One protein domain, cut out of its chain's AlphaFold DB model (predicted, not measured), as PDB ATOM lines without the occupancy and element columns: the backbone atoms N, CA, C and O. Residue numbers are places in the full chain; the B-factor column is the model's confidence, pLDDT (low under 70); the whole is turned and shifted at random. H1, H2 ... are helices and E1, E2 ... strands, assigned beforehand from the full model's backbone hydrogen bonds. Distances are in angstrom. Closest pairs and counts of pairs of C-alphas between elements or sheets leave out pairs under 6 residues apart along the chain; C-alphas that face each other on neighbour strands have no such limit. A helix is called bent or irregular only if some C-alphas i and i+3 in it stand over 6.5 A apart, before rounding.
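AT A GLANCE: This is residues 7 to 82 of the 139 residues of an uncharacterized protein of Pseudoalteromonas sp. S3178 (UniProt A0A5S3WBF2). Picture a bent two-strand ribbon in two short stretches, the pair E1 and E4 and then the hairpin E2 and E3, with the longest helix, H3, packed on E1 and E2. H4 sits by the E1 and E4 pair at one end of the long axis, and the turn of the hairpin makes the other end; H2 comes near E3, and H1 lies between H3 and H4. The printed part has 76 residues, with four named helices and four named strands in the order H1 H2 H3 E1 E2 E3 E4 H4. The class is mixed, helices and strands, in two antiparallel sheets of two strands, E1 - E4 and E2 - E3. The whole is compact, with a radius of gyration of the C-alphas of 12.0 A, yet elongated in outline, spanning 40 by 26 by 18 A.

HOW THE PARTS SIT: Start with H1, residues 7 to 10, and look across to H3, residues 32 to 43: they only just touch, with 3 pairs of C-alphas within 8 A, the closest being Leu 9 and Leu 41 at 7.3 A, and H3 does so with residues 37 to 41 alone. H1 also only just touches H4, residues 75 to 81, with 3 such pairs, the closest being the C-alphas of Lys 10 and Val 81 at 6.8 A. H2, residues 19 to 24, touches no helix; look instead to E3, residues 64 to 67, where the closest C-alphas are those of Ile 19 and Trp 66, 7.2 A apart. From H3, the closest C-alphas to E1, residues 47 to 49, are those of Leu 41 and Ile 47 at 5.9 A, and to E2, residues 55 to 58, those of Gln 39 and Gly 55 at 7.6 A. E2 and E3 form a hairpin, antiparallel at 144 degrees, with N 57 and O 65 within hydrogen-bond range at 2.9 A. E1 and E4, residues 71 to 73, are antiparallel at 138 degrees, with N 48 and O 72 at 2.9 A. E1 and H4 come closest at the C-alphas of Ile 47 and Gly 77, 6.2 A apart. H3 and H4 are only just apart, their closest C-alphas at 8.3 A. Every O i to N i+4 pair is within hydrogen-bond range in H2, H3 and H4; H1 is too short for such a pair.

IN THESE COORDINATES: Find C-alpha 7 at (142.906, 121.227, 124.774), where H1 begins. After H2, 9.1 A long, find C-alpha 32 at (130.328, 123.356, 115.121); from there H3 runs 16.1 A to residue 43. E1 follows, then E2 with 10.3 A, E3 with 10.1 A, and E4. H4, 10.0 A long, ends at C-alpha 81, (143.014, 119.393, 134.459).

THE WHOLE: The two C-alphas farthest apart are those of Asp 61 and Phe 82, at 40.6 A. The printed part has no cut, and no link is long. The mean pLDDT of the printed part is 88.7, and no printed residue is under 70.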
ATOM      1  N   LYS A   7     142.148 120.091 125.313       91.00
ATOM      2  CA  LYS A   7     142.906 121.227 124.774       91.00
ATOM      3  C   LYS A   7     142.163 122.517 125.083       91.00
ATOM      4  O   LYS A   7     142.752 123.409 125.680       91.00
ATOM      5  N   LEU A   8     140.866 122.545 124.777       91.62
ATOM      6  CA  LEU A   8     140.003 123.682 125.080       91.62
ATOM      7  C   LEU A   8     139.925 123.954 126.589       91.62
ATOM      8  O   LEU A   8     140.083 125.089 127.017       91.62
ATOM      9  N   LEU A   9     139.739 122.918 127.414       92.94
ATOM     10  CA  LEU A   9     139.640 123.088 128.869       92.94
ATOM     11  C   LEU A   9     140.915 123.702 129.481       92.94
ATOM     12  O   LEU A   9     140.840 124.479 130.431       92.94
ATOM     13  N   LYS A  10     142.093 123.384 128.933       92.25
ATOM     14  CA  LYS A  10     143.374 123.923 129.415       92.25
ATOM     15  C   LYS A  10     143.575 125.410 129.110       92.25
ATOM     16  O   LYS A  10     144.390 126.034 129.785       92.25
ATOM     17  N   CYS A  11     142.823 125.990 128.175       91.12
ATOM     18  CA  CYS A  11     142.876 127.425 127.872       91.12
ATOM     19  C   CYS A  11     142.405 128.315 129.041       91.12
ATOM     20  O   CYS A  11     142.661 129.514 129.031       91.12
ATOM     21  N   PHE A  12     141.746 127.741 130.052       91.38
ATOM     22  CA  PHE A  12     141.176 128.466 131.198       91.38
ATOM     23  C   PHE A  12     141.992 128.304 132.498       91.38
ATOM     24  O   PHE A  12     141.499 128.587 133.587       91.38
ATOM     25  N   VAL A  13     143.217 127.769 132.414       89.38
ATOM     26  CA  VAL A  13     144.042 127.423 133.588       89.38
ATOM     27  C   VAL A  13     144.677 128.635 134.264       89.38
ATOM     28  O   VAL A  13     144.751 128.658 135.490       89.38
ATOM     29  N   GLN A  14     145.210 129.573 133.481       77.56
ATOM     30  CA  GLN A  14     146.100 130.613 134.008       77.56
ATOM     31  C   GLN A  14     145.357 131.900 134.355       77.56
ATOM     32  O   GLN A  14     145.671 132.520 135.365       77.56
ATOM     33  N   GLU A  15     144.353 132.273 133.565       76.62
ATOM     34  CA  GLU A  15     143.615 133.521 133.731       76.62
ATOM     35  C   GLU A  15     142.160 133.344 133.295       76.62
ATOM     36  O   GLU A  15     141.849 132.404 132.554       76.62
ATOM     37  N   PRO A  16     141.260 134.243 133.729       79.69
ATOM     38  CA  PRO A  16     139.976 134.390 133.079       79.69
ATOM     39  C   PRO A  16     140.166 134.697 131.586       79.69
ATOM     40  O   PRO A  16     140.848 135.650 131.187       79.69
ATOM     41  N   THR A  17     139.570 133.850 130.757       84.94
ATOM     42  CA  THR A  17     139.705 133.885 129.302       84.94
ATOM     43  C   THR A  17     138.352 134.227 128.701       84.94
ATOM     44  O   THR A  17     137.368 133.564 129.008       84.94
ATOM     45  N   ASP A  18     138.285 135.237 127.841       86.44
ATOM     46  CA  ASP A  18     137.087 135.516 127.050       86.44
ATOM     47  C   ASP A  18     137.131 134.799 125.688       86.44
ATOM     48  O   ASP A  18     138.141 134.212 125.286       86.44
ATOM     49  N   ILE A  19     136.013 134.831 124.961       85.50
ATOM     50  CA  ILE A  19     135.899 134.171 123.658       85.50
ATOM     51  C   ILE A  19     136.860 134.746 122.606       85.50
ATOM     52  O   ILE A  19     137.336 133.985 121.769       85.50
ATOM     53  N   ASN A  20     137.186 136.041 122.657       83.81
ATOM     54  CA  ASN A  20     138.076 136.685 121.690       83.81
ATOM     55  C   ASN A  20     139.514 136.204 121.885       83.81
ATOM     56  O   ASN A  20     140.181 135.859 120.915       83.81
ATOM     57  N   LYS A  21     139.956 136.040 123.136       86.31
ATOM     58  CA  LYS A  21     141.260 135.432 123.435       86.31
ATOM     59  C   LYS A  21     141.372 134.001 122.895       86.31
ATOM     60  O   LYS A  21     142.449 133.576 122.495       86.31
ATOM     61  N   LEU A  22     140.274 133.238 122.852       86.94
ATOM     62  CA  LEU A  22     140.289 131.901 122.239       86.94
ATOM     63  C   LEU A  22     140.502 131.972 120.717       86.94
ATOM     64  O   LEU A  22     141.160 131.091 120.164       86.94
ATOM     65  N   ILE A  23     140.009 133.022 120.053       82.50
ATOM     66  CA  ILE A  23     140.266 133.279 118.625       82.50
ATOM     67  C   ILE A  23     141.758 133.521 118.399       82.50
ATOM     68  O   ILE A  23     142.341 132.904 117.508       82.50
ATOM     69  N   ASP A  24     142.385 134.339 119.246       83.81
ATOM     70  CA  ASP A  24     143.823 134.632 119.171       83.81
ATOM     71  C   ASP A  24     144.685 133.372 119.366       83.81
ATOM     72  O   ASP A  24     145.763 133.240 118.784       83.81
ATOM     73  N   LEU A  25     144.184 132.396 120.129       84.19
ATOM     74  CA  LEU A  25     144.799 131.076 120.305       84.19
ATOM     75  C   LEU A  25     144.554 130.116 119.121       84.19
ATOM     76  O   LEU A  25     144.948 128.949 119.176       84.19
ATOM     77  N   GLY A  26     143.919 130.589 118.047       83.69
ATOM     78  CA  GLY A  26     143.672 129.831 116.822       83.69
ATOM     79  C   GLY A  26     142.414 128.963 116.860       83.69
ATOM     80  O   GLY A  26     142.269 128.060 116.032       83.69
ATOM     81  N   HIS A  27     141.500 129.195 117.806       85.25
ATOM     82  CA  HIS A  27     140.217 128.501 117.811       85.25
ATOM     83  C   HIS A  27     139.224 129.166 116.855       85.25
ATOM     84  O   HIS A  27     138.851 130.327 117.006       85.25
ATOM     85  N   ASP A  28     138.714 128.383 115.904       87.25
ATOM     86  CA  ASP A  28     137.532 128.762 115.136       87.25
ATOM     87  C   ASP A  28     136.280 128.625 116.018       87.25
ATOM     88  O   ASP A  28     135.731 127.539 116.210       87.25
ATOM     89  N   HIS A  29     135.852 129.752 116.578       83.38
ATOM     90  CA  HIS A  29     134.710 129.866 117.482       83.38
ATOM     91  C   HIS A  29     133.341 129.701 116.796       83.38
ATOM     92  O   HIS A  29     132.333 129.536 117.488       83.38
ATOM     93  N   PHE A  30     133.287 129.699 115.459       86.31
ATOM     94  CA  PHE A  30     132.087 129.340 114.695       86.31
ATOM     95  C   PHE A  30     132.080 127.872 114.268       86.31
ATOM     96  O   PHE A  30     131.063 127.367 113.786       86.31
ATOM     97  N   ASN A  31     133.177 127.149 114.493       90.12
ATOM     98  CA  ASN A  31     133.246 125.732 114.196       90.12
ATOM     99  C   ASN A  31     132.203 124.951 115.021       90.12
ATOM    100  O   ASN A  31     132.243 124.987 116.257       90.12
ATOM    101  N   PRO A  32     131.326 124.145 114.395       89.38
ATOM    102  CA  PRO A  32     130.328 123.356 115.121       89.38
ATOM    103  C   PRO A  32     130.928 122.406 116.168       89.38
ATOM    104  O   PRO A  32     130.325 122.155 117.213       89.38
ATOM    105  N   LYS A  33     132.135 121.878 115.917       90.56
ATOM    106  CA  LYS A  33     132.864 121.039 116.876       90.56
ATOM    107  C   LYS A  33     133.320 121.852 118.083       90.56
ATOM    108  O   LYS A  33     133.173 121.366 119.201       90.56
ATOM    109  N   PHE A  34     133.839 123.061 117.868       90.94
ATOM    110  CA  PHE A  34     134.223 123.960 118.955       90.94
ATOM    111  C   PHE A  34     133.007 124.324 119.804       90.94
ATOM    112  O   PHE A  34     133.036 124.114 121.012       90.94
ATOM    113  N   ILE A  35     131.918 124.771 119.168       90.75
ATOM    114  CA  ILE A  35     130.665 125.143 119.840       90.75
ATOM    115  C   ILE A  35     130.175 124.001 120.731       90.75
ATOM    116  O   ILE A  35     129.937 124.194 121.922       90.75
ATOM    117  N   ARG A  36     130.092 122.787 120.176       91.44
ATOM    118  CA  ARG A  36     129.675 121.597 120.924       91.44
ATOM    119  C   ARG A  36     130.614 121.291 122.092       91.44
ATOM    120  O   ARG A  36     130.149 120.967 123.181       91.44
ATOM    121  N   ASN A  37     131.926 121.366 121.880       92.81
ATOM    122  CA  ASN A  37     132.908 121.087 122.925       92.81
ATOM    123  C   ASN A  37     132.822 122.127 124.050       92.81
ATOM    124  O   ASN A  37     132.797 121.749 125.217       92.81
ATOM    125  N   PHE A  38     132.691 123.408 123.711       92.00
ATOM    126  CA  PHE A  38     132.521 124.497 124.665       92.00
ATOM    127  C   PHE A  38     131.228 124.344 125.479       92.00
ATOM    128  O   PHE A  38     131.259 124.380 126.709       92.00
ATOM    129  N   GLN A  39     130.098 124.068 124.817       91.00
ATOM    130  CA  GLN A  39     128.825 123.767 125.483       91.00
ATOM    131  C   GLN A  39     128.940 122.547 126.403       91.00
ATOM    132  O   GLN A  39     128.407 122.562 127.509       91.00
ATOM    133  N   ASN A  40     129.681 121.512 126.003       93.56
ATOM    134  CA  ASN A  40     129.943 120.370 126.872       93.56
ATOM    135  C   ASN A  40     130.715 120.769 128.136       93.56
ATOM    136  O   ASN A  40     130.403 120.243 129.203       93.56
ATOM    137  N   LEU A  41     131.682 121.690 128.062       93.94
ATOM    138  CA  LEU A  41     132.385 122.174 129.256       93.94
ATOM    139  C   LEU A  41     131.433 122.905 130.217       93.94
ATOM    140  O   LEU A  41     131.506 122.668 131.425       93.94
ATOM    141  N   ILE A  42     130.511 123.721 129.691       92.06
ATOM    142  CA  ILE A  42     129.467 124.394 130.484       92.06
ATOM    143  C   ILE A  42     128.531 123.362 131.119       92.06
ATOM    144  O   ILE A  42     128.379 123.326 132.338       92.06
ATOM    145  N   ASN A  43     127.951 122.474 130.310       92.25
ATOM    146  CA  ASN A  43     126.965 121.486 130.755       92.25
ATOM    147  C   ASN A  43     127.531 120.516 131.802       92.25
ATOM    148  O   ASN A  43     126.801 120.015 132.653       92.25
ATOM    149  N   ASN A  44     128.841 120.251 131.763       93.75
ATOM    150  CA  ASN A  44     129.520 119.415 132.753       93.75
ATOM    151  C   ASN A  44     130.014 120.192 133.983       93.75
ATOM    152  O   ASN A  44     130.640 119.579 134.857       93.75
ATOM    153  N   ASN A  45     129.726 121.492 134.075       94.12
ATOM    154  CA  ASN A  45     130.179 122.391 135.133       94.12
ATOM    155  C   ASN A  45     131.711 122.397 135.284       94.12
ATOM    156  O   ASN A  45     132.231 122.316 136.396       94.12
ATOM    157  N   LEU A  46     132.445 122.403 134.167       94.81
ATOM    158  CA  LEU A  46     133.917 122.451 134.151       94.81
ATOM    159  C   LEU A  46     134.448 123.883 134.012       94.81
ATOM    160  O   LEU A  46     135.548 124.181 134.473       94.81
ATOM    161  N   ILE A  47     133.654 124.766 133.411       93.69
ATOM    162  CA  ILE A  47     133.942 126.195 133.275       93.69
ATOM    163  C   ILE A  47     132.747 127.014 133.761       93.69
ATOM    164  O   ILE A  47     131.612 126.538 133.737       93.69
ATOM    165  N   SER A  48     133.009 128.234 134.213       92.81
ATOM    166  CA  SER A  48     132.001 129.175 134.695       92.81
ATOM    167  C   SER A  48     132.428 130.613 134.402       92.81
ATOM    168  O   SER A  48     133.550 130.857 133.964       92.81
ATOM    169  N   SER A  49     131.523 131.557 134.627       92.25
ATOM    170  CA  SER A  49     131.764 132.990 134.514       92.25
ATOM    171  C   SER A  49     131.024 133.717 135.637       92.25
ATOM    172  O   SER A  49     130.064 133.194 136.203       92.25
ATOM    173  N   ASN A  50     131.453 134.941 135.933       88.69
ATOM    174  CA  ASN A  50     130.752 135.857 136.835       88.69
ATOM    175  C   ASN A  50     129.488 136.467 136.198       88.69
ATOM    176  O   ASN A  50     128.679 137.076 136.897       88.69
ATOM    177  N   SER A  51     129.308 136.310 134.885       87.00
ATOM    178  CA  SER A  51     128.136 136.787 134.159       87.00
ATOM    179  C   SER A  51     126.999 135.768 134.177       87.00
ATOM    180  O   SER A  51     127.202 134.578 133.936       87.00
ATOM    181  N   ALA A  52     125.773 136.256 134.371       82.75
ATOM    182  CA  ALA A  52     124.561 135.440 134.301       82.75
ATOM    183  C   ALA A  52     124.276 134.891 132.889       82.75
ATOM    184  O   ALA A  52     123.518 133.935 132.743       82.75
ATOM    185  N   THR A  53     124.863 135.486 131.848       81.31
ATOM    186  CA  THR A  53     124.533 135.201 130.442       81.31
ATOM    187  C   THR A  53     125.774 134.850 129.620       81.31
ATOM    188  O   THR A  53     125.968 135.395 128.536       81.31
ATOM    189  N   PHE A  54     126.652 133.978 130.125       87.50
ATOM    190  CA  PHE A  54     127.882 133.590 129.422       87.50
ATOM    191  C   PHE A  54     127.700 132.401 128.465       87.50
ATOM    192  O   PHE A  54     126.895 131.503 128.707       87.50
ATOM    193  N   GLY A  55     128.496 132.379 127.391       86.62
ATOM    194  CA  GLY A  55     128.492 131.319 126.382       86.62
ATOM    195  C   GLY A  55     127.859 131.731 125.053       86.62
ATOM    196  O   GLY A  55     127.840 132.910 124.698       86.62
ATOM    197  N   LEU A  56     127.400 130.734 124.291       88.62
ATOM    198  CA  LEU A  56     126.765 130.945 122.992       88.62
ATOM    199  C   LEU A  56     125.255 131.121 123.156       88.62
ATOM    200  O   LEU A  56     124.575 130.236 123.675       88.62
ATOM    201  N   SER A  57     124.741 132.230 122.642       88.94
ATOM    202  CA  SER A  57     123.313 132.522 122.538       88.94
ATOM    203  C   SER A  57     122.895 132.649 121.073       88.94
ATOM    204  O   SER A  57     123.737 132.784 120.183       88.94
ATOM    205  N   PHE A  58     121.589 132.594 120.820       87.31
ATOM    206  CA  PHE A  58     121.014 132.771 119.490       87.31
ATOM    207  C   PHE A  58     119.942 133.856 119.533       87.31
ATOM    208  O   PHE A  58     119.097 133.854 120.430       87.31
ATOM    209  N   SER A  59     119.968 134.769 118.561       87.56
ATOM    210  CA  SER A  59     118.880 135.728 118.353       87.56
ATOM    211  C   SER A  59     117.609 135.034 117.838       87.56
ATOM    212  O   SER A  59     117.633 133.859 117.459       87.56
ATOM    213  N   ALA A  60     116.496 135.773 117.769       90.94
ATOM    214  CA  ALA A  60     115.251 135.288 117.162       90.94
ATOM    215  C   ALA A  60     115.452 134.804 115.710       90.94
ATOM    216  O   ALA A  60     114.868 133.800 115.304       90.94
ATOM    217  N   ASP A  61     116.362 135.446 114.973       93.12
ATOM    218  CA  ASP A  61     116.724 135.099 113.593       93.12
ATOM    219  C   ASP A  61     117.758 133.963 113.501       93.12
ATOM    220  O   ASP A  61     118.307 133.696 112.433       93.12
ATOM    221  N   LYS A  62     118.039 133.276 114.617       86.00
ATOM    222  CA  LYS A  62     119.025 132.187 114.738       86.00
ATOM    223  C   LYS A  62     120.468 132.611 114.458       86.00
ATOM    224  O   LYS A  62     121.309 131.760 114.163       86.00
ATOM    225  N   VAL A  63     120.783 133.898 114.585       85.25
ATOM    226  CA  VAL A  63     122.162 134.377 114.457       85.25
ATOM    227  C   VAL A  63     122.915 134.049 115.753       85.25
ATOM    228  O   VAL A  63     122.449 134.444 116.827       85.25
ATOM    229  N   PRO A  64     124.040 133.310 115.689       84.69
ATOM    230  CA  PRO A  64     124.846 133.002 116.863       84.69
ATOM    231  C   PRO A  64     125.542 134.261 117.386       84.69
ATOM    232  O   PRO A  64     126.142 135.011 116.619       84.69
ATOM    233  N   SER A  65     125.506 134.460 118.701       87.06
ATOM    234  CA  SER A  65     126.212 135.541 119.383       87.06
ATOM    235  C   SER A  65     126.895 135.011 120.634       87.06
ATOM    236  O   SER A  65     126.257 134.404 121.502       87.06
ATOM    237  N   TRP A  66     128.195 135.263 120.732       87.38
ATOM    238  CA  TRP A  66     128.983 134.933 121.907       87.38
ATOM    239  C   TRP A  66     128.972 136.085 122.900       87.38
ATOM    240  O   TRP A  66     129.206 137.236 122.535       87.38
ATOM    241  N   THR A  67     128.766 135.767 124.169       87.00
ATOM    242  CA  THR A  67     128.997 136.733 125.239       87.00
ATOM    243  C   THR A  67     130.490 136.762 125.562       87.00
ATOM    244  O   THR A  67     131.038 135.770 126.048       87.00
ATOM    245  N   ALA A  68     131.157 137.888 125.299       75.44
ATOM    246  CA  ALA A  68     132.559 138.094 125.654       75.44
ATOM    247  C   ALA A  68     132.677 138.445 127.145       75.44
ATOM    248  O   ALA A  68     132.438 139.584 127.541       75.44
ATOM    249  N   VAL A  69     132.983 137.451 127.977       83.00
ATOM    250  CA  VAL A  69     133.108 137.596 129.436       83.00
ATOM    251  C   VAL A  69     134.250 136.745 129.969       83.00
ATOM    252  O   VAL A  69     134.656 135.776 129.331       83.00
ATOM    253  N   ASP A  70     134.722 137.092 131.160       89.94
ATOM    254  CA  ASP A  70     135.755 136.375 131.902       89.94
ATOM    255  C   ASP A  70     135.288 134.953 132.263       89.94
ATOM    256  O   ASP A  70     134.454 134.763 133.157       89.94
ATOM    257  N   ILE A  71     135.806 133.943 131.552       92.06
ATOM    258  CA  ILE A  71     135.513 132.521 131.787       92.06
ATOM    259  C   ILE A  71     136.684 131.872 132.526       92.06
ATOM    260  O   ILE A  71     137.838 132.009 132.129       92.06
ATOM    261  N   TYR A  72     136.388 131.111 133.574       93.12
ATOM    262  CA  TYR A  72     137.376 130.442 134.420       93.12
ATOM    263  C   TYR A  72     137.000 128.983 134.704       93.12
ATOM    264  O   TYR A  72     135.845 128.571 134.568       93.12
ATOM    265  N   LEU A  73     137.981 128.183 135.134       94.38
ATOM    266  CA  LEU A  73     137.735 126.820 135.613       94.38
ATOM    267  C   LEU A  73     136.950 126.820 136.929       94.38
ATOM    268  O   LEU A  73     137.291 127.530 137.879       94.38
ATOM    269  N   THR A  74     135.962 125.934 137.022       94.31
ATOM    270  CA  THR A  74     135.352 125.559 138.306       94.31
ATOM    271  C   THR A  74     136.307 124.669 139.110       94.31
ATOM    272  O   THR A  74     137.320 124.198 138.586       94.31
ATOM    273  N   ASP A  75     135.976 124.357 140.365       92.94
ATOM    274  CA  ASP A  75     136.728 123.353 141.136       92.94
ATOM    275  C   ASP A  75     136.765 121.996 140.427       92.94
ATOM    276  O   ASP A  75     137.822 121.378 140.310       92.94
ATOM    277  N   LYS A  76     135.631 121.579 139.854       93.44
ATOM    278  CA  LYS A  76     135.532 120.342 139.073       93.44
ATOM    279  C   LYS A  76     136.393 120.398 137.809       93.44
ATOM    280  O   LYS A  76     137.050 119.417 137.478       93.44
ATOM    281  N   GLY A  77     136.409 121.535 137.110       94.00
ATOM    282  CA  GLY A  77     137.287 121.761 135.962       94.00
ATOM    283  C   GLY A  77     138.764 121.684 136.338       94.00
ATOM    284  O   GLY A  77     139.538 121.009 135.659       94.00
ATOM    285  N   ARG A  78     139.146 122.306 137.461       93.06
ATOM    286  CA  ARG A  78     140.507 122.232 138.007       93.06
ATOM    287  C   ARG A  78     140.911 120.803 138.339       93.06
ATOM    288  O   ARG A  78     141.986 120.396 137.918       93.06
ATOM    289  N   ASP A  79     140.061 120.033 139.013       91.19
ATOM    290  CA  ASP A  79     140.342 118.624 139.317       91.19
ATOM    291  C   ASP A  79     140.456 117.768 138.039       91.19
ATOM    292  O   ASP A  79     141.202 116.792 138.011       91.19
ATOM    293  N   TYR A  80     139.768 118.145 136.955       90.75
ATOM    294  CA  TYR A  80     139.881 117.478 135.654       90.75
ATOM    295  C   TYR A  80     141.228 117.751 134.964       90.75
ATOM    296  O   TYR A  80     141.813 116.860 134.345       90.75
ATOM    297  N   VAL A  81     141.727 118.987 135.054       90.56
ATOM    298  CA  VAL A  81     143.014 119.393 134.459       90.56
ATOM    299  C   VAL A  81     144.197 118.951 135.319       90.56
ATOM    300  O   VAL A  81     145.224 118.515 134.794       90.56
ATOM    301  N   PHE A  82     144.039 119.039 136.635       88.69
ATOM    302  CA  PHE A  82     145.028 118.708 137.648       88.69
ATOM    303  C   PHE A  82     144.464 117.616 138.552       88.69
ATOM    304  O   PHE A  82     144.126 117.891 139.707       88.69
TER     305      PHE A  82